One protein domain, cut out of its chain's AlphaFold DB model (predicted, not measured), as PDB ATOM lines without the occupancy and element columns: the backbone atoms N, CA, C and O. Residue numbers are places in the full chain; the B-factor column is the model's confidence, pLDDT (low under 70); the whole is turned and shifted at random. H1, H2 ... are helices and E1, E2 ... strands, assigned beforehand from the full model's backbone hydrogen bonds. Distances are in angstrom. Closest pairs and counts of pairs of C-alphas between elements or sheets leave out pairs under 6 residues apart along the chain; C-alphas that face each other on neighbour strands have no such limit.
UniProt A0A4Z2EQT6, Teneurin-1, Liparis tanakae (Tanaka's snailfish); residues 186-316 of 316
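Overview. This is residues 186 to 316 of the 316 residues of the protein "Teneurin-1" of Liparis tanakae (Tanaka's snailfish) (UniProt A0A4Z2EQT6). A long helix, H1, has a small strand hairpin, E1 and E2, packed on its residues 198 to 206 and the short helix H2 near its end, while a second long helix, H4, runs back the opposite way and sticks out as a free arm from residue 291. The 131 printed residues hold four named helices and two named strands, in the order H1 H2 E1 E2 H3 H4; the sheet, E1 - E2, is antiparallel and the class is mostly helix. The whole is extended, a rod of 83 by 28 by 26 A, with a radius of gyration of the C-alphas of 22.6 A; the arm makes much of that length.

Along the chain. H1, residues 186 to 215, starts at C-alpha (18.535, -20.769, -25.430) and is 43.2 A long. H2 is residues 225 to 234, E1 240 to 244, E2 261 to 265 and H3 266 to 271. H4, residues 274 to 312, is 54.4 A long, has a kink of 33 degrees near residue 284 and ends at (25.337, 12.999, -19.667).

Arrangement. H1 touches H2 with residues 210 to 214 alone, closest C-alphas Arg 210 and Leu 231 at 5.8 A, a steep tilt of 59 degrees, opposite ways. The closest C-alphas of H1 and E1, Val 202 and Gly 242, are 5.7 A apart. In the hairpin E1 and E2, N 243 and O 262 are within hydrogen-bond range at 2.9 A. H3 and H4 only just touch, only at the corner, with 3 pairs of C-alphas within 8 A, the closest Ala 269 and Ile 276 at 7.0 A. H1 and H4 are close but not clearly touching: C-alphas Glu 187 and Ser 290, their closest, are 7.7 A apart. Every O i to N i+4 pair is within hydrogen-bond range in H1, H2 and H3; in H4, 34 of 35.

Size, cuts and confidence. The C-alphas farthest apart, of Gly 216 and Glu 316, are 83.6 A apart. The printed part has no cut; the link E1 to E2 is long. Residues 269 to 298 and 310 to 316 have pLDDT under 70.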
ATOM      1  N   GLU A 186      19.223 -19.595 -24.881       88.88
ATOM      2  CA  GLU A 186      18.535 -20.769 -25.430       88.88
ATOM      3  C   GLU A 186      19.493 -21.650 -26.242       88.88
ATOM      4  O   GLU A 186      19.438 -22.874 -26.161       88.88
ATOM      5  N   GLU A 187      20.402 -21.030 -26.988       87.81
ATOM      6  CA  GLU A 187      21.393 -21.712 -27.817       87.81
ATOM      7  C   GLU A 187      22.413 -22.481 -26.976       87.81
ATOM      8  O   GLU A 187      22.660 -23.656 -27.256       87.81
ATOM      9  N   GLU A 188      22.930 -21.864 -25.907       86.94
ATOM     10  CA  GLU A 188      23.854 -22.499 -24.960       86.94
ATOM     11  C   GLU A 188      23.226 -23.745 -24.325       86.94
ATOM     12  O   GLU A 188      23.847 -24.810 -24.283       86.94
ATOM     13  N   GLU A 189      21.977 -23.642 -23.856       89.88
ATOM     14  CA  GLU A 189      21.311 -24.779 -23.223       89.88
ATOM     15  C   GLU A 189      20.953 -25.868 -24.239       89.88
ATOM     16  O   GLU A 189      21.152 -27.054 -23.971       89.88
ATOM     17  N   ARG A 190      20.505 -25.499 -25.445       89.12
ATOM     18  CA  ARG A 190      20.283 -26.474 -26.523       89.12
ATOM     19  C   ARG A 190      21.569 -27.209 -26.890       89.12
ATOM     20  O   ARG A 190      21.519 -28.415 -27.126       89.12
ATOM     21  N   ALA A 191      22.702 -26.512 -26.964       88.06
ATOM     22  CA  ALA A 191      23.997 -27.124 -27.240       88.06
ATOM     23  C   ALA A 191      24.413 -28.082 -26.115       88.06
ATOM     24  O   ALA A 191      24.726 -29.240 -26.393       88.06
ATOM     25  N   ARG A 192      24.317 -27.653 -24.848       88.44
ATOM     26  CA  ARG A 192      24.613 -28.508 -23.686       88.44
ATOM     27  C   ARG A 192      23.764 -29.775 -23.680       88.44
ATOM     28  O   ARG A 192      24.305 -30.867 -23.544       88.44
ATOM     29  N   VAL A 193      22.446 -29.646 -23.831       90.88
ATOM     30  CA  VAL A 193      21.523 -30.789 -23.762       90.88
ATOM     31  C   VAL A 193      21.775 -31.779 -24.904       90.88
ATOM     32  O   VAL A 193      21.722 -32.991 -24.688       90.88
ATOM     33  N   ARG A 194      22.112 -31.292 -26.107       89.38
ATOM     34  CA  ARG A 194      22.527 -32.156 -27.225       89.38
ATOM     35  C   ARG A 194      23.841 -32.877 -26.945       89.38
ATOM     36  O   ARG A 194      23.945 -34.060 -27.254       89.38
ATOM     37  N   GLU A 195      24.817 -32.200 -26.350       88.94
ATOM     38  CA  GLU A 195      26.101 -32.813 -26.008       88.94
ATOM     39  C   GLU A 195      25.948 -33.868 -24.903       88.94
ATOM     40  O   GLU A 195      26.487 -34.968 -25.002       88.94
ATOM     41  N   GLU A 196      25.127 -33.602 -23.886       89.62
ATOM     42  CA  GLU A 196      24.786 -34.602 -22.870       89.62
ATOM     43  C   GLU A 196      24.072 -35.817 -23.472       89.62
ATOM     44  O   GLU A 196      24.362 -36.958 -23.098       89.62
ATOM     45  N   ALA A 197      23.148 -35.597 -24.412       90.81
ATOM     46  CA  ALA A 197      22.486 -36.676 -25.136       90.81
ATOM     47  C   ALA A 197      23.491 -37.498 -25.958       90.81
ATOM     48  O   ALA A 197      23.505 -38.723 -25.835       90.81
ATOM     49  N   ARG A 198      24.400 -36.832 -26.684       90.56
ATOM     50  CA  ARG A 198      25.488 -37.469 -27.440       90.56
ATOM     51  C   ARG A 198      26.362 -38.329 -26.542       90.56
ATOM     52  O   ARG A 198      26.604 -39.493 -26.855       90.56
ATOM     53  N   LYS A 199      26.803 -37.782 -25.409       90.88
ATOM     54  CA  LYS A 199      27.618 -38.511 -24.436       90.88
ATOM     55  C   LYS A 199      26.906 -39.777 -23.962       90.88
ATOM     56  O   LYS A 199      27.498 -40.853 -24.008       90.88
ATOM     57  N   ARG A 200      25.618 -39.682 -23.604       93.12
ATOM     58  CA  ARG A 200      24.800 -40.851 -23.229       93.12
ATOM     59  C   ARG A 200      24.677 -41.870 -24.363       93.12
ATOM     60  O   ARG A 200      24.776 -43.069 -24.104       93.12
ATOM     61  N   ALA A 201      24.478 -41.420 -25.600       92.31
ATOM     62  CA  ALA A 201      24.386 -42.301 -26.759       92.31
ATOM     63  C   ALA A 201      25.696 -43.071 -26.983       92.31
ATOM     64  O   ALA A 201      25.667 -44.290 -27.146       92.31
ATOM     65  N   VAL A 202      26.842 -42.382 -26.932       92.50
ATOM     66  CA  VAL A 202      28.175 -42.978 -27.118       92.50
ATOM     67  C   VAL A 202      28.518 -43.941 -25.982       92.50
ATOM     68  O   VAL A 202      28.916 -45.075 -26.243       92.50
ATOM     69  N   GLU A 203      28.303 -43.547 -24.725       93.12
ATOM     70  CA  GLU A 203      28.498 -44.424 -23.562       93.12
ATOM     71  C   GLU A 203      27.603 -45.671 -23.644       93.12
ATOM     72  O   GLU A 203      28.057 -46.798 -23.428       93.12
ATOM     73  N   GLY A 204      26.333 -45.492 -24.017       93.69
ATOM     74  CA  GLY A 204      25.399 -46.594 -24.225       93.69
ATOM     75  C   GLY A 204      25.809 -47.513 -25.377       93.69
ATOM     76  O   GLY A 204      25.579 -48.722 -25.306       93.69
ATOM     77  N   ALA A 205      26.418 -46.966 -26.431       93.94
ATOM     78  CA  ALA A 205      26.878 -47.733 -27.582       93.94
ATOM     79  C   ALA A 205      28.081 -48.595 -27.196       93.94
ATOM     80  O   ALA A 205      28.079 -49.795 -27.466       93.94
ATOM     81  N   TRP A 206      29.046 -48.020 -26.472       94.44
ATOM     82  CA  TRP A 206      30.189 -48.758 -25.932       94.44
ATOM     83  C   TRP A 206      29.750 -49.868 -24.979       94.44
ATOM     84  O   TRP A 206      30.230 -50.995 -25.078       94.44
ATOM     85  N   LEU A 207      28.773 -49.597 -24.107       94.06
ATOM     86  CA  LEU A 207      28.233 -50.605 -23.194       94.06
ATOM     87  C   LEU A 207      27.577 -51.775 -23.944       94.06
ATOM     88  O   LEU A 207      27.781 -52.935 -23.576       94.06
ATOM     89  N   LYS A 208      26.795 -51.487 -24.994       93.06
ATOM     90  CA  LYS A 208      26.195 -52.518 -25.856       93.06
ATOM     91  C   LYS A 208      27.267 -53.326 -26.580       93.06
ATOM     92  O   LYS A 208      27.151 -54.546 -26.647       93.06
ATOM     93  N   GLU A 209      28.298 -52.665 -27.090       93.62
ATOM     94  CA  GLU A 209      29.371 -53.317 -27.834       93.62
ATOM     95  C   GLU A 209      30.226 -54.206 -26.929       93.62
ATOM     96  O   GLU A 209      30.488 -55.357 -27.271       93.62
ATOM     97  N   ARG A 210      30.558 -53.736 -25.720       92.94
ATOM     98  CA  ARG A 210      31.218 -54.556 -24.698       92.94
ATOM     99  C   ARG A 210      30.389 -55.787 -24.355       92.94
ATOM    100  O   ARG A 210      30.932 -56.879 -24.277       92.94
ATOM    101  N   LYS A 211      29.072 -55.627 -24.187       92.38
ATOM    102  CA  LYS A 211      28.170 -56.754 -23.910       92.38
ATOM    103  C   LYS A 211      28.132 -57.762 -25.066       92.38
ATOM    104  O   LYS A 211      28.073 -58.955 -24.812       92.38
ATOM    105  N   ARG A 212      28.176 -57.308 -26.322       90.50
ATOM    106  CA  ARG A 212      28.273 -58.206 -27.488       90.50
ATOM    107  C   ARG A 212      29.595 -58.960 -27.512       90.50
ATOM    108  O   ARG A 212      29.584 -60.165 -27.728       90.50
ATOM    109  N   ALA A 213      30.704 -58.271 -27.248       89.94
ATOM    110  CA  ALA A 213      32.018 -58.901 -27.163       89.94
ATOM    111  C   ALA A 213      32.072 -59.961 -26.051       89.94
ATOM    112  O   ALA A 213      32.611 -61.039 -26.278       89.94
ATOM    113  N   ASP A 214      31.455 -59.685 -24.899       90.94
ATOM    114  CA  ASP A 214      31.345 -60.612 -23.762       90.94
ATOM    115  C   ASP A 214      30.513 -61.863 -24.104       90.94
ATOM    116  O   ASP A 214      30.860 -62.978 -23.727       90.94
ATOM    117  N   LEU A 215      29.447 -61.698 -24.896       90.56
ATOM    118  CA  LEU A 215      28.604 -62.799 -25.380       90.56
ATOM    119  C   LEU A 215      29.192 -63.549 -26.590       90.56
ATOM    120  O   LEU A 215      28.626 -64.558 -27.008       90.56
ATOM    121  N   GLY A 216      30.297 -63.071 -27.169       86.44
ATOM    122  CA  GLY A 216      30.855 -63.611 -28.413       86.44
ATOM    123  C   GLY A 216      30.011 -63.319 -29.662       86.44
ATOM    124  O   GLY A 216      30.227 -63.938 -30.703       86.44
ATOM    125  N   ASP A 217      29.067 -62.379 -29.572       87.56
ATOM    126  CA  ASP A 217      28.214 -61.959 -30.682       87.56
ATOM    127  C   ASP A 217      28.986 -61.112 -31.705       87.56
ATOM    128  O   ASP A 217      30.014 -60.490 -31.418       87.56
ATOM    129  N   VAL A 218      28.443 -61.032 -32.922       84.00
ATOM    130  CA  VAL A 218      28.967 -60.135 -33.957       84.00
ATOM    131  C   VAL A 218      28.760 -58.684 -33.509       84.00
ATOM    132  O   VAL A 218      27.632 -58.215 -33.334       84.00
ATOM    133  N   GLY A 219      29.872 -57.974 -33.306       82.06
ATOM    134  CA  GLY A 219      29.877 -56.544 -33.011       82.06
ATOM    135  C   GLY A 219      29.316 -55.708 -34.163       82.06
ATOM    136  O   GLY A 219      29.152 -56.170 -35.290       82.06
ATOM    137  N   SER A 220      29.055 -54.434 -33.893       84.25
ATOM    138  CA  SER A 220      28.739 -53.431 -34.921       84.25
ATOM    139  C   SER A 220      29.843 -53.265 -35.975       84.25
ATOM    140  O   SER A 220      29.575 -52.812 -37.089       84.25
ATOM    141  N   ARG A 221      31.076 -53.639 -35.619       87.56
ATOM    142  CA  ARG A 221      32.278 -53.594 -36.448       87.56
ATOM    143  C   ARG A 221      33.085 -54.883 -36.235       87.56
ATOM    144  O   ARG A 221      33.048 -55.444 -35.137       87.56
ATOM    145  N   PRO A 222      33.836 -55.362 -37.244       87.19
ATOM    146  CA  PRO A 222      34.802 -56.438 -37.045       87.19
ATOM    147  C   PRO A 222      35.981 -55.958 -36.184       87.19
ATOM    148  O   PRO A 222      36.964 -55.438 -36.705       87.19
ATOM    149  N   TRP A 223      35.876 -56.130 -34.866       90.56
ATOM    150  CA  TRP A 223      36.983 -55.912 -33.932       90.56
ATOM    151  C   TRP A 223      38.004 -57.046 -34.026       90.56
ATOM    152  O   TRP A 223      37.637 -58.228 -34.021       90.56
ATOM    153  N   SER A 224      39.285 -56.694 -34.064       89.75
ATOM    154  CA  SER A 224      40.386 -57.641 -33.888       89.75
ATOM    155  C   SER A 224      40.407 -58.206 -32.464       89.75
ATOM    156  O   SER A 224      39.830 -57.633 -31.541       89.75
ATOM    157  N   GLU A 225      41.094 -59.330 -32.258       89.56
ATOM    158  CA  GLU A 225      41.147 -59.967 -30.937       89.56
ATOM    159  C   GLU A 225      41.778 -59.053 -29.872       89.56
ATOM    160  O   GLU A 225      41.286 -58.973 -28.751       89.56
ATOM    161  N   ALA A 226      42.801 -58.273 -30.240       90.88
ATOM    162  CA  ALA A 226      43.410 -57.290 -29.345       90.88
ATOM    163  C   ALA A 226      42.431 -56.164 -28.959       90.88
ATOM    164  O   ALA A 226      42.328 -55.808 -27.785       90.88
ATOM    165  N   GLU A 227      41.669 -55.641 -29.925       91.75
ATOM    166  CA  GLU A 227      40.654 -54.607 -29.680       91.75
ATOM    167  C   GLU A 227      39.492 -55.144 -28.834       91.75
ATOM    168  O   GLU A 227      38.995 -54.439 -27.958       91.75
ATOM    169  N   LYS A 228      39.086 -56.408 -29.022       91.00
ATOM    170  CA  LYS A 228      38.079 -57.060 -28.168       91.00
ATOM    171  C   LYS A 228      38.547 -57.167 -26.719       91.00
ATOM    172  O   LYS A 228      37.790 -56.823 -25.814       91.00
ATOM    173  N   GLN A 229      39.792 -57.589 -26.487       90.50
ATOM    174  CA  GLN A 229      40.367 -57.637 -25.135       90.50
ATOM    175  C   GLN A 229      40.425 -56.242 -24.497       90.50
ATOM    176  O   GLN A 229      40.129 -56.069 -23.310       90.50
ATOM    177  N   GLN A 230      40.735 -55.216 -25.290       92.25
ATOM    178  CA  GLN A 230      40.698 -53.830 -24.835       92.25
ATOM    179  C   GLN A 230      39.276 -53.371 -24.482       92.25
ATOM    180  O   GLN A 230      39.061 -52.761 -23.437       92.25
ATOM    181  N   LEU A 231      38.287 -53.717 -25.305       92.06
ATOM    182  CA  LEU A 231      36.884 -53.396 -25.065       92.06
ATOM    183  C   LEU A 231      36.351 -54.060 -23.783       92.06
ATOM    184  O   LEU A 231      35.609 -53.430 -23.031       92.06
ATOM    185  N   LEU A 232      36.746 -55.303 -23.503       91.19
ATOM    186  CA  LEU A 232      36.359 -56.014 -22.280       91.19
ATOM    187  C   LEU A 232      37.030 -55.435 -21.026       91.19
ATOM    188  O   LEU A 232      36.378 -55.311 -19.990       91.19
ATOM    189  N   SER A 233      38.304 -55.041 -21.120       91.81
ATOM    190  CA  SER A 233      39.078 -54.519 -19.984       91.81
ATOM    191  C   SER A 233      38.808 -53.040 -19.682       91.81
ATOM    192  O   SER A 233      38.550 -52.685 -18.533       91.81
ATOM    193  N   ALA A 234      38.843 -52.175 -20.698       89.62
ATOM    194  CA  ALA A 234      38.700 -50.725 -20.560       89.62
ATOM    195  C   ALA A 234      37.279 -50.216 -20.852       89.62
ATOM    196  O   ALA A 234      36.941 -49.092 -20.484       89.62
ATOM    197  N   GLY A 235      36.434 -51.013 -21.513       88.50
ATOM    198  CA  GLY A 235      35.094 -50.592 -21.938       88.50
ATOM    199  C   GLY A 235      35.060 -49.738 -23.206       88.50
ATOM    200  O   GLY A 235      33.979 -49.340 -23.626       88.50
ATOM    201  N   LEU A 236      36.216 -49.476 -23.813       91.38
ATOM    202  CA  LEU A 236      36.386 -48.690 -25.033       91.38
ATOM    203  C   LEU A 236      37.620 -49.173 -25.795       91.38
ATOM    204  O   LEU A 236      38.519 -49.772 -25.204       91.38
ATOM    205  N   VAL A 237      37.683 -48.879 -27.091       91.44
ATOM    206  CA  VAL A 237      38.850 -49.168 -27.936       91.44
ATOM    207  C   VAL A 237      39.546 -47.853 -28.274       91.44
ATOM    208  O   VAL A 237      38.920 -46.932 -28.795       91.44
ATOM    209  N   GLN A 238      40.837 -47.739 -27.959       88.31
ATOM    210  CA  GLN A 238      41.601 -46.516 -28.231       88.31
ATOM    211  C   GLN A 238      41.681 -46.237 -29.737       88.31
ATOM    212  O   GLN A 238      41.860 -47.147 -30.541       88.31
ATOM    213  N   GLY A 239      41.577 -44.959 -30.110       86.38
ATOM    214  CA  GLY A 239      41.633 -44.513 -31.507       86.38
ATOM    215  C   GLY A 239      40.296 -44.564 -32.251       86.38
ATOM    216  O   GLY A 239      40.236 -44.093 -33.388       86.38
ATOM    217  N   TYR A 240      39.238 -45.075 -31.615       89.19
ATOM    218  CA  TYR A 240      37.879 -45.073 -32.148       89.19
ATOM    219  C   TYR A 240      36.984 -44.120 -31.369       89.19
ATOM    220  O   TYR A 240      36.949 -44.154 -30.140       89.19
ATOM    221  N   ASP A 241      36.201 -43.340 -32.105       87.94
ATOM    222  CA  ASP A 241      35.175 -42.457 -31.563       87.94
ATOM    223  C   ASP A 241      33.798 -42.783 -32.142       87.94
ATOM    224  O   ASP A 241      33.656 -43.386 -33.211       87.94
ATOM    225  N   GLY A 242      32.761 -42.399 -31.397       88.19
ATOM    226  CA  GLY A 242      31.368 -42.559 -31.800       88.19
ATOM    227  C   GLY A 242      30.878 -41.386 -32.649       88.19
ATOM    228  O   GLY A 242      30.904 -40.230 -32.215       88.19
ATOM    229  N   TYR A 243      30.365 -41.686 -33.839       87.50
ATOM    230  CA  TYR A 243      29.745 -40.720 -34.746       87.50
ATOM    231  C   TYR A 243      28.285 -41.087 -35.004       87.50
ATOM    232  O   TYR A 243      27.918 -42.262 -34.970       87.50
ATOM    233  N   TYR A 244      27.442 -40.087 -35.260       86.50
ATOM    234  CA  TYR A 244      26.053 -40.337 -35.631       86.50
ATOM    235  C   TYR A 244      25.970 -40.912 -37.046       86.50
ATOM    236  O   TYR A 244      26.625 -40.425 -37.964       86.50
ATOM    237  N   SER A 245      25.146 -41.943 -37.216       86.38
ATOM    238  CA  SER A 245      24.858 -42.531 -38.529       86.38
ATOM    239  C   SER A 245      23.759 -41.757 -39.256       86.38
ATOM    240  O   SER A 245      23.844 -41.541 -40.463       86.38
ATOM    241  N   LEU A 246      22.729 -41.339 -38.515       83.44
ATOM    242  CA  LEU A 246      21.624 -40.515 -38.993       83.44
ATOM    243  C   LEU A 246      21.744 -39.084 -38.455       83.44
ATOM    244  O   LEU A 246      22.131 -38.904 -37.295       83.44
ATOM    245  N   PRO A 247      21.377 -38.073 -39.261       80.31
ATOM    246  CA  PRO A 247      21.449 -36.683 -38.846       80.31
ATOM    247  C   PRO A 247      20.471 -36.385 -37.704       80.31
ATOM    248  O   PRO A 247      19.283 -36.690 -37.796       80.31
ATOM    249  N   VAL A 248      20.968 -35.759 -36.638       83.19
ATOM    250  CA  VAL A 248      20.183 -35.452 -35.429       83.19
ATOM    251  C   VAL A 248      19.526 -34.068 -35.480       83.19
ATOM    252  O   VAL A 248      18.654 -33.768 -34.673       83.19
ATOM    253  N   GLU A 249      19.885 -33.223 -36.450       80.50
ATOM    254  CA  GLU A 249      19.318 -31.880 -36.634       80.50
ATOM    255  C   GLU A 249      17.837 -31.932 -37.021       80.50
ATOM    256  O   GLU A 249      17.046 -31.114 -36.555       80.50
ATOM    257  N   GLY A 250      17.466 -32.899 -37.868       78.62
ATOM    258  CA  GLY A 250      16.081 -33.127 -38.284       78.62
ATOM    259  C   GLY A 250      15.307 -34.080 -37.371       78.62
ATOM    260  O   GLY A 250      14.080 -34.086 -37.417       78.62
ATOM    261  N   GLN A 251      16.013 -34.875 -36.562       81.56
ATOM    262  CA  GLN A 251      15.447 -35.907 -35.686       81.56
ATOM    263  C   GLN A 251      16.141 -35.872 -34.319       81.56
ATOM    264  O   GLN A 251      16.942 -36.758 -33.993       81.56
ATOM    265  N   PRO A 252      15.887 -34.830 -33.513       83.06
ATOM    266  CA  PRO A 252      16.583 -34.650 -32.248       83.06
ATOM    267  C   PRO A 252      16.257 -35.764 -31.240       83.06
ATOM    268  O   PRO A 252      17.089 -36.047 -30.378       83.06
ATOM    269  N   GLU A 253      15.139 -36.481 -31.406       83.19
ATOM    270  CA  GLU A 253      14.802 -37.691 -30.647       83.19
ATOM    271  C   GLU A 253      15.820 -38.836 -30.795       83.19
ATOM    272  O   GLU A 253      15.866 -39.722 -29.949       83.19
ATOM    273  N   LEU A 254      16.660 -38.831 -31.837       86.25
ATOM    274  CA  LEU A 254      17.707 -39.840 -32.035       86.25
ATOM    275  C   LEU A 254      19.032 -39.486 -31.347       86.25
ATOM    276  O   LEU A 254      19.973 -40.281 -31.405       86.25
ATOM    277  N   SER A 255      19.124 -38.317 -30.707       87.56
ATOM    278  CA  SER A 255      20.378 -37.812 -30.124       87.56
ATOM    279  C   SER A 255      20.874 -38.645 -28.944       87.56
ATOM    280  O   SER A 255      22.076 -38.721 -28.721       87.56
ATOM    281  N   ASP A 256      19.980 -39.278 -28.180       90.12
ATOM    282  CA  ASP A 256      20.352 -40.142 -27.051       90.12
ATOM    283  C   ASP A 256      20.381 -41.636 -27.418       90.12
ATOM    284  O   ASP A 256      20.676 -42.475 -26.566       90.12
ATOM    285  N   CYS A 257      20.102 -41.982 -28.682       89.81
ATOM    286  CA  CYS A 257      19.936 -43.358 -29.123       89.81
ATOM    287  C   CYS A 257      21.294 -44.041 -29.361       89.81
ATOM    288  O   CYS A 257      21.978 -43.732 -30.341       89.81
ATOM    289  N   PRO A 258      21.663 -45.072 -28.573       91.19
ATOM    290  CA  PRO A 258      22.938 -45.763 -28.759       91.19
ATOM    291  C   PRO A 258      23.035 -46.526 -30.083       91.19
ATOM    292  O   PRO A 258      24.123 -46.831 -30.551       91.19
ATOM    293  N   SER A 259      21.891 -46.884 -30.675       90.12
ATOM    294  CA  SER A 259      21.848 -47.595 -31.957       90.12
ATOM    295  C   SER A 259      22.124 -46.675 -33.152       90.12
ATOM    296  O   SER A 259      22.366 -47.176 -34.243       90.12
ATOM    297  N   ASN A 260      22.085 -45.353 -32.955       90.25
ATOM    298  CA  ASN A 260      22.441 -44.367 -33.976       90.25
ATOM    299  C   ASN A 260      23.952 -44.051 -33.988       90.25
ATOM    300  O   ASN A 260      24.409 -43.240 -34.790       90.25
ATOM    301  N   ILE A 261      24.740 -44.667 -33.101       91.25
ATOM    302  CA  ILE A 261      26.185 -44.448 -33.004       91.25
ATOM    303  C   ILE A 261      26.939 -45.505 -33.807       91.25
ATOM    304  O   ILE A 261      26.668 -46.701 -33.701       91.25
ATOM    305  N   HIS A 262      27.924 -45.052 -34.577       89.94
ATOM    306  CA  HIS A 262      28.856 -45.887 -35.319       89.94
ATOM    307  C   HIS A 262      30.301 -45.533 -34.961       89.94
ATOM    308  O   HIS A 262      30.656 -44.355 -34.893       89.94
ATOM    309  N   PHE A 263      31.133 -46.552 -34.739       90.94
ATOM    310  CA  PHE A 263      32.525 -46.378 -34.325       90.94
ATOM    311  C   PHE A 263      33.459 -46.243 -35.527       90.94
ATOM    312  O   PHE A 263      33.589 -47.165 -36.340       90.94
ATOM    313  N   MET A 264      34.150 -45.108 -35.620       87.88
ATOM    314  CA  MET A 264      35.126 -44.831 -36.677       87.88
ATOM    315  C   MET A 264      36.428 -44.305 -36.083       87.88
ATOM    316  O   MET A 264      36.438 -43.689 -35.019       87.88
ATOM    317  N   THR A 265      37.530 -44.534 -36.792       86.25
ATOM    318  CA  THR A 265      38.801 -43.864 -36.492       86.25
ATOM    319  C   THR A 265      38.815 -42.445 -37.060       86.25
ATOM    320  O   THR A 265      38.098 -42.139 -38.016       86.25
ATOM    321  N   LEU A 266      39.691 -41.585 -36.535       75.44
ATOM    322  CA  LEU A 266      39.856 -40.211 -37.028       75.44
ATOM    323  C   LEU A 266      40.182 -40.155 -38.538       75.44
ATOM    324  O   LEU A 266      39.699 -39.273 -39.246       75.44
ATOM    325  N   GLY A 267      40.955 -41.121 -39.049       74.81
ATOM    326  CA  GLY A 267      41.282 -41.220 -40.476       74.81
ATOM    327  C   GLY A 267      40.087 -41.618 -41.350       74.81
ATOM    328  O   GLY A 267      39.921 -41.101 -42.453       74.81
ATOM    329  N   GLU A 268      39.212 -42.491 -40.849       76.12
ATOM    330  CA  GLU A 268      37.982 -42.883 -41.546       76.12
ATOM    331  C   GLU A 268      36.938 -41.768 -41.528       76.12
ATOM    332  O   GLU A 268      36.277 -41.548 -42.543       76.12
ATOM    333  N   ALA A 269      36.828 -41.037 -40.415       65.50
ATOM    334  CA  ALA A 269      35.945 -39.882 -40.291       65.50
ATOM    335  C   ALA A 269      36.356 -38.738 -41.238       65.50
ATOM    336  O   ALA A 269      35.494 -38.092 -41.827       65.50
ATOM    337  N   GLY A 270      37.663 -38.527 -41.439       57.59
ATOM    338  CA  GLY A 270      38.178 -37.546 -42.403       57.59
ATOM    339  C   GLY A 270      38.012 -37.960 -43.872       57.59
ATOM    340  O   GLY A 270      37.883 -37.100 -44.740       57.59
ATOM    341  N   GLY A 271      37.994 -39.267 -44.167       54.25
ATOM    342  CA  GLY A 271      37.843 -39.799 -45.529       54.25
ATOM    343  C   GLY A 271      36.397 -40.077 -45.958       54.25
ATOM    344  O   GLY A 271      36.100 -40.088 -47.154       54.25
ATOM    345  N   ARG A 272      35.479 -40.304 -45.008       51.75
ATOM    346  CA  ARG A 272      34.064 -40.596 -45.271       51.75
ATOM    347  C   ARG A 272      33.173 -39.416 -44.884       51.75
ATOM    348  O   ARG A 272      32.714 -39.295 -43.759       51.75
ATOM    349  N   SER A 273      32.771 -38.691 -45.922       46.72
ATOM    350  CA  SER A 273      31.485 -37.992 -46.024       46.72
ATOM    351  C   SER A 273      31.379 -36.588 -45.411       46.72
ATOM    352  O   SER A 273      31.497 -36.358 -44.209       46.72
ATOM    353  N   ILE A 274      30.998 -35.661 -46.292       50.09
ATOM    354  CA  ILE A 274      30.641 -34.249 -46.079       50.09
ATOM    355  C   ILE A 274      29.627 -34.056 -44.930       50.09
ATOM    356  O   ILE A 274      29.600 -33.005 -44.303       50.09
ATOM    357  N   ILE A 275      28.829 -35.078 -44.606       51.91
ATOM    358  CA  ILE A 275      27.787 -35.040 -43.566       51.91
ATOM    359  C   ILE A 275      28.386 -35.104 -42.144       51.91
ATOM    360  O   ILE A 275      27.925 -34.396 -41.254       51.91
ATOM    361  N   ILE A 276      29.447 -35.893 -41.934       51.16
ATOM    362  CA  ILE A 276      30.062 -36.105 -40.607       51.16
ATOM    363  C   ILE A 276      30.953 -34.911 -40.227       51.16
ATOM    364  O   ILE A 276      30.958 -34.461 -39.074       51.16
ATOM    365  N   MET A 277      31.648 -34.341 -41.220       46.84
ATOM    366  CA  MET A 277      32.357 -33.072 -41.051       46.84
ATOM    367  C   MET A 277      31.380 -31.913 -40.863       46.84
ATOM    368  O   MET A 277      31.608 -31.124 -39.960       46.84
ATOM    369  N   ALA A 278      30.253 -31.854 -41.585       50.38
ATOM    370  CA  ALA A 278      29.248 -30.814 -41.358       50.38
ATOM    371  C   ALA A 278      28.682 -30.834 -39.931       50.38
ATOM    372  O   ALA A 278      28.415 -29.771 -39.398       50.38
ATOM    373  N   GLN A 279      28.551 -31.994 -39.282       49.03
ATOM    374  CA  GLN A 279      28.072 -32.089 -37.895       49.03
ATOM    375  C   GLN A 279      29.119 -31.701 -36.849       49.03
ATOM    376  O   GLN A 279      28.808 -30.988 -35.895       49.03
ATOM    377  N   THR A 280      30.368 -32.132 -37.036       46.19
ATOM    378  CA  THR A 280      31.465 -31.775 -36.123       46.19
ATOM    379  C   THR A 280      31.873 -30.309 -36.316       46.19
ATOM    380  O   THR A 280      32.050 -29.583 -35.338       46.19
ATOM    381  N   GLU A 281      31.917 -29.834 -37.566       44.72
ATOM    382  CA  GLU A 281      32.081 -28.421 -37.897       44.72
ATOM    383  C   GLU A 281      30.869 -27.599 -37.476       44.72
ATOM    384  O   GLU A 281      31.098 -26.563 -36.891       44.72
ATOM    385  N   MET A 282      29.604 -27.997 -37.678       50.50
ATOM    386  CA  MET A 282      28.454 -27.201 -37.202       50.50
ATOM    387  C   MET A 282      28.406 -27.111 -35.685       50.50
ATOM    388  O   MET A 282      28.055 -26.054 -35.181       50.50
ATOM    389  N   CYS A 283      28.747 -28.163 -34.938       46.12
ATOM    390  CA  CYS A 283      28.777 -28.070 -33.479       46.12
ATOM    391  C   CYS A 283      29.868 -27.081 -33.025       46.12
ATOM    392  O   CYS A 283      29.587 -26.136 -32.289       46.12
ATOM    393  N   MET A 284      31.081 -27.215 -33.572       45.53
ATOM    394  CA  MET A 284      32.210 -26.314 -33.298       45.53
ATOM    395  C   MET A 284      31.982 -24.888 -33.831       45.53
ATOM    396  O   MET A 284      32.419 -23.918 -33.221       45.53
ATOM    397  N   ARG A 285      31.286 -24.742 -34.960       47.31
ATOM    398  CA  ARG A 285      30.982 -23.472 -35.630       47.31
ATOM    399  C   ARG A 285      29.782 -22.787 -35.001       47.31
ATOM    400  O   ARG A 285      29.806 -21.579 -34.943       47.31
ATOM    401  N   ASN A 286      28.789 -23.501 -34.476       45.22
ATOM    402  CA  ASN A 286      27.713 -22.904 -33.677       45.22
ATOM    403  C   ASN A 286      28.231 -22.441 -32.314       45.22
ATOM    404  O   ASN A 286      27.838 -21.370 -31.873       45.22
ATOM    405  N   LEU A 287      29.151 -23.184 -31.684       50.94
ATOM    406  CA  LEU A 287      29.880 -22.701 -30.504       50.94
ATOM    407  C   LEU A 287      30.666 -21.421 -30.837       50.94
ATOM    408  O   LEU A 287      30.492 -20.410 -30.170       50.94
ATOM    409  N   ARG A 288      31.433 -21.421 -31.936       47.84
ATOM    410  CA  ARG A 288      32.245 -20.265 -32.350       47.84
ATOM    411  C   ARG A 288      31.419 -19.069 -32.859       47.84
ATOM    412  O   ARG A 288      31.773 -17.931 -32.592       47.84
ATOM    413  N   LEU A 289      30.302 -19.298 -33.554       45.34
ATOM    414  CA  LEU A 289      29.374 -18.251 -34.008       45.34
ATOM    415  C   LEU A 289      28.561 -17.679 -32.843       45.34
ATOM    416  O   LEU A 289      28.308 -16.481 -32.822       45.34
ATOM    417  N   SER A 290      28.193 -18.506 -31.857       48.16
ATOM    418  CA  SER A 290      27.601 -18.034 -30.601       48.16
ATOM    419  C   SER A 290      28.584 -17.159 -29.821       48.16
ATOM    420  O   SER A 290      28.167 -16.155 -29.250       48.16
ATOM    421  N   GLU A 291      29.876 -17.500 -29.822       52.62
ATOM    422  CA  GLU A 291      30.936 -16.673 -29.234       52.62
ATOM    423  C   GLU A 291      31.120 -15.348 -30.008       52.62
ATOM    424  O   GLU A 291      31.163 -14.280 -29.396       52.62
ATOM    425  N   GLU A 292      31.149 -15.384 -31.346       59.72
ATOM    426  CA  GLU A 292      31.314 -14.195 -32.203       59.72
ATOM    427  C   GLU A 292      30.094 -13.248 -32.193       59.72
ATOM    428  O   GLU A 292      30.254 -12.022 -32.195       59.72
ATOM    429  N   GLU A 293      28.861 -13.771 -32.165       58.91
ATOM    430  CA  GLU A 293      27.651 -12.945 -32.049       58.91
ATOM    431  C   GLU A 293      27.534 -12.269 -30.677       58.91
ATOM    432  O   GLU A 293      27.070 -11.126 -30.596       58.91
ATOM    433  N   GLU A 294      27.980 -12.929 -29.605       58.06
ATOM    434  CA  GLU A 294      28.066 -12.328 -28.270       58.06
ATOM    435  C   GLU A 294      29.139 -11.233 -28.210       58.06
ATOM    436  O   GLU A 294      28.844 -10.141 -27.721       58.06
ATOM    437  N   GLU A 295      30.328 -11.440 -28.794       66.25
ATOM    438  CA  GLU A 295      31.337 -10.371 -28.900       66.25
ATOM    439  C   GLU A 295      30.790  -9.140 -29.635       66.25
ATOM    440  O   GLU A 295      31.065  -7.993 -29.263       66.25
ATOM    441  N   LYS A 296      29.986  -9.354 -30.679       67.31
ATOM    442  CA  LYS A 296      29.384  -8.265 -31.451       67.31
ATOM    443  C   LYS A 296      28.313  -7.517 -30.652       67.31
ATOM    444  O   LYS A 296      28.321  -6.284 -30.653       67.31
ATOM    445  N   LYS A 297      27.444  -8.236 -29.930       65.31
ATOM    446  CA  LYS A 297      26.438  -7.646 -29.024       65.31
ATOM    447  C   LYS A 297      27.086  -6.911 -27.848       65.31
ATOM    448  O   LYS A 297      26.563  -5.891 -27.403       65.31
ATOM    449  N   GLU A 298      28.223  -7.388 -27.343       66.50
ATOM    450  CA  GLU A 298      28.965  -6.727 -26.267       66.50
ATOM    451  C   GLU A 298      29.583  -5.401 -26.732       66.50
ATOM    452  O   GLU A 298      29.393  -4.381 -26.066       66.50
ATOM    453  N   ARG A 299      30.214  -5.372 -27.914       74.19
ATOM    454  CA  ARG A 299      30.755  -4.133 -28.509       74.19
ATOM    455  C   ARG A 299      29.673  -3.088 -28.778       74.19
ATOM    456  O   ARG A 299      29.926  -1.892 -28.659       74.19
ATOM    457  N   GLU A 300      28.474  -3.518 -29.152       74.62
ATOM    458  CA  GLU A 300      27.338  -2.620 -29.373       74.62
ATOM    459  C   GLU A 300      26.824  -2.026 -28.052       74.62
ATOM    460  O   GLU A 300      26.691  -0.809 -27.935       74.62
ATOM    461  N   ARG A 301      26.674  -2.852 -27.008       77.75
ATOM    462  CA  ARG A 301      26.302  -2.393 -25.656       77.75
ATOM    463  C   ARG A 301      27.342  -1.460 -25.037       77.75
ATOM    464  O   ARG A 301      26.984  -0.562 -24.278       77.75
ATOM    465  N   GLU A 302      28.626  -1.671 -25.310       78.12
ATOM    466  CA  GLU A 302      29.695  -0.792 -24.830       78.12
ATOM    467  C   GLU A 302      29.648   0.577 -25.522       78.12
ATOM    468  O   GLU A 302      29.669   1.602 -24.841       78.12
ATOM    469  N   ARG A 303      29.430   0.605 -26.843       78.50
ATOM    470  CA  ARG A 303      29.209   1.851 -27.596       78.50
ATOM    471  C   ARG A 303      27.989   2.623 -27.106       78.50
ATOM    472  O   ARG A 303      28.060   3.840 -26.964       78.50
ATOM    473  N   GLU A 304      26.884   1.942 -26.810       80.12
ATOM    474  CA  GLU A 304      25.693   2.584 -26.240       80.12
ATOM    475  C   GLU A 304      25.956   3.167 -24.844       80.12
ATOM    476  O   GLU A 304      25.469   4.251 -24.519       80.12
ATOM    477  N   ARG A 305      26.768   2.494 -24.017       80.44
ATOM    478  CA  ARG A 305      27.183   3.012 -22.703       80.44
ATOM    479  C   ARG A 305      28.091   4.231 -22.826       80.44
ATOM    480  O   ARG A 305      27.937   5.159 -22.035       80.44
ATOM    481  N   GLU A 306      29.015   4.244 -23.781       79.69
ATOM    482  CA  GLU A 306      29.870   5.405 -24.053       79.69
ATOM    483  C   GLU A 306      29.061   6.585 -24.597       79.69
ATOM    484  O   GLU A 306      29.179   7.696 -24.084       79.69
ATOM    485  N   LEU A 307      28.153   6.341 -25.545       77.50
ATOM    486  CA  LEU A 307      27.217   7.352 -26.044       77.50
ATOM    487  C   LEU A 307      26.345   7.918 -24.915       77.50
ATOM    488  O   LEU A 307      26.169   9.131 -24.820       77.50
ATOM    489  N   GLY A 308      25.858   7.065 -24.012       74.88
ATOM    490  CA  GLY A 308      25.077   7.480 -22.845       74.88
ATOM    491  C   GLY A 308      25.873   8.241 -21.775       74.88
ATOM    492  O   GLY A 308      25.271   8.975 -20.990       74.88
ATOM    493  N   LYS A 309      27.204   8.086 -21.725       75.69
ATOM    494  CA  LYS A 309      28.100   8.901 -20.881       75.69
ATOM    495  C   LYS A 309      28.376  10.259 -21.521       75.69
ATOM    496  O   LYS A 309      28.191  11.273 -20.862       75.69
ATOM    497  N   MET A 310      28.678  10.281 -22.818       69.12
ATOM    498  CA  MET A 310      28.880  11.510 -23.598       69.12
ATOM    499  C   MET A 310      27.642  12.418 -23.606       69.12
ATOM    500  O   MET A 310      27.765  13.639 -23.643       69.12
ATOM    501  N   HIS A 311      26.441  11.832 -23.585       67.00
ATOM    502  CA  HIS A 311      25.197  12.598 -23.508       67.00
ATOM    503  C   HIS A 311      24.957  13.191 -22.113       67.00
ATOM    504  O   HIS A 311      24.418  14.285 -22.013       67.00
ATOM    505  N   ARG A 312      25.400  12.503 -21.050       65.06
ATOM    506  CA  ARG A 312      25.337  12.999 -19.667       65.06
ATOM    507  C   ARG A 312      26.360  14.102 -19.395       65.06
ATOM    508  O   ARG A 312      26.012  15.091 -18.775       65.06
ATOM    509  N   GLU A 313      27.571  13.984 -19.933       63.72
ATOM    510  CA  GLU A 313      28.615  15.020 -19.836       63.72
ATOM    511  C   GLU A 313      28.311  16.282 -20.668       63.72
ATOM    512  O   GLU A 313      28.991  17.291 -20.523       63.72
ATOM    513  N   ARG A 314      27.311  16.241 -21.560       60.25
ATOM    514  CA  ARG A 314      26.813  17.416 -22.298       60.25
ATOM    515  C   ARG A 314      25.625  18.112 -21.629       60.25
ATOM    516  O   ARG A 314      25.250  19.190 -22.082       60.25
ATOM    517  N   GLU A 315      25.008  17.480 -20.633       56.16
ATOM    518  CA  GLU A 315      23.867  18.022 -19.884       56.16
ATOM    519  C   GLU A 315      24.266  18.596 -18.509       56.16
ATOM    520  O   GLU A 315      23.437  19.253 -17.877       56.16
ATOM    521  N   GLU A 316      25.519  18.401 -18.077       48.72
ATOM    522  CA  GLU A 316      26.178  19.109 -16.960       48.72
ATOM    523  C   GLU A 316      26.985  20.320 -17.455       48.72
ATOM    524  O   GLU A 316      26.971  21.356 -16.748       48.72
TER     525      GLU A 316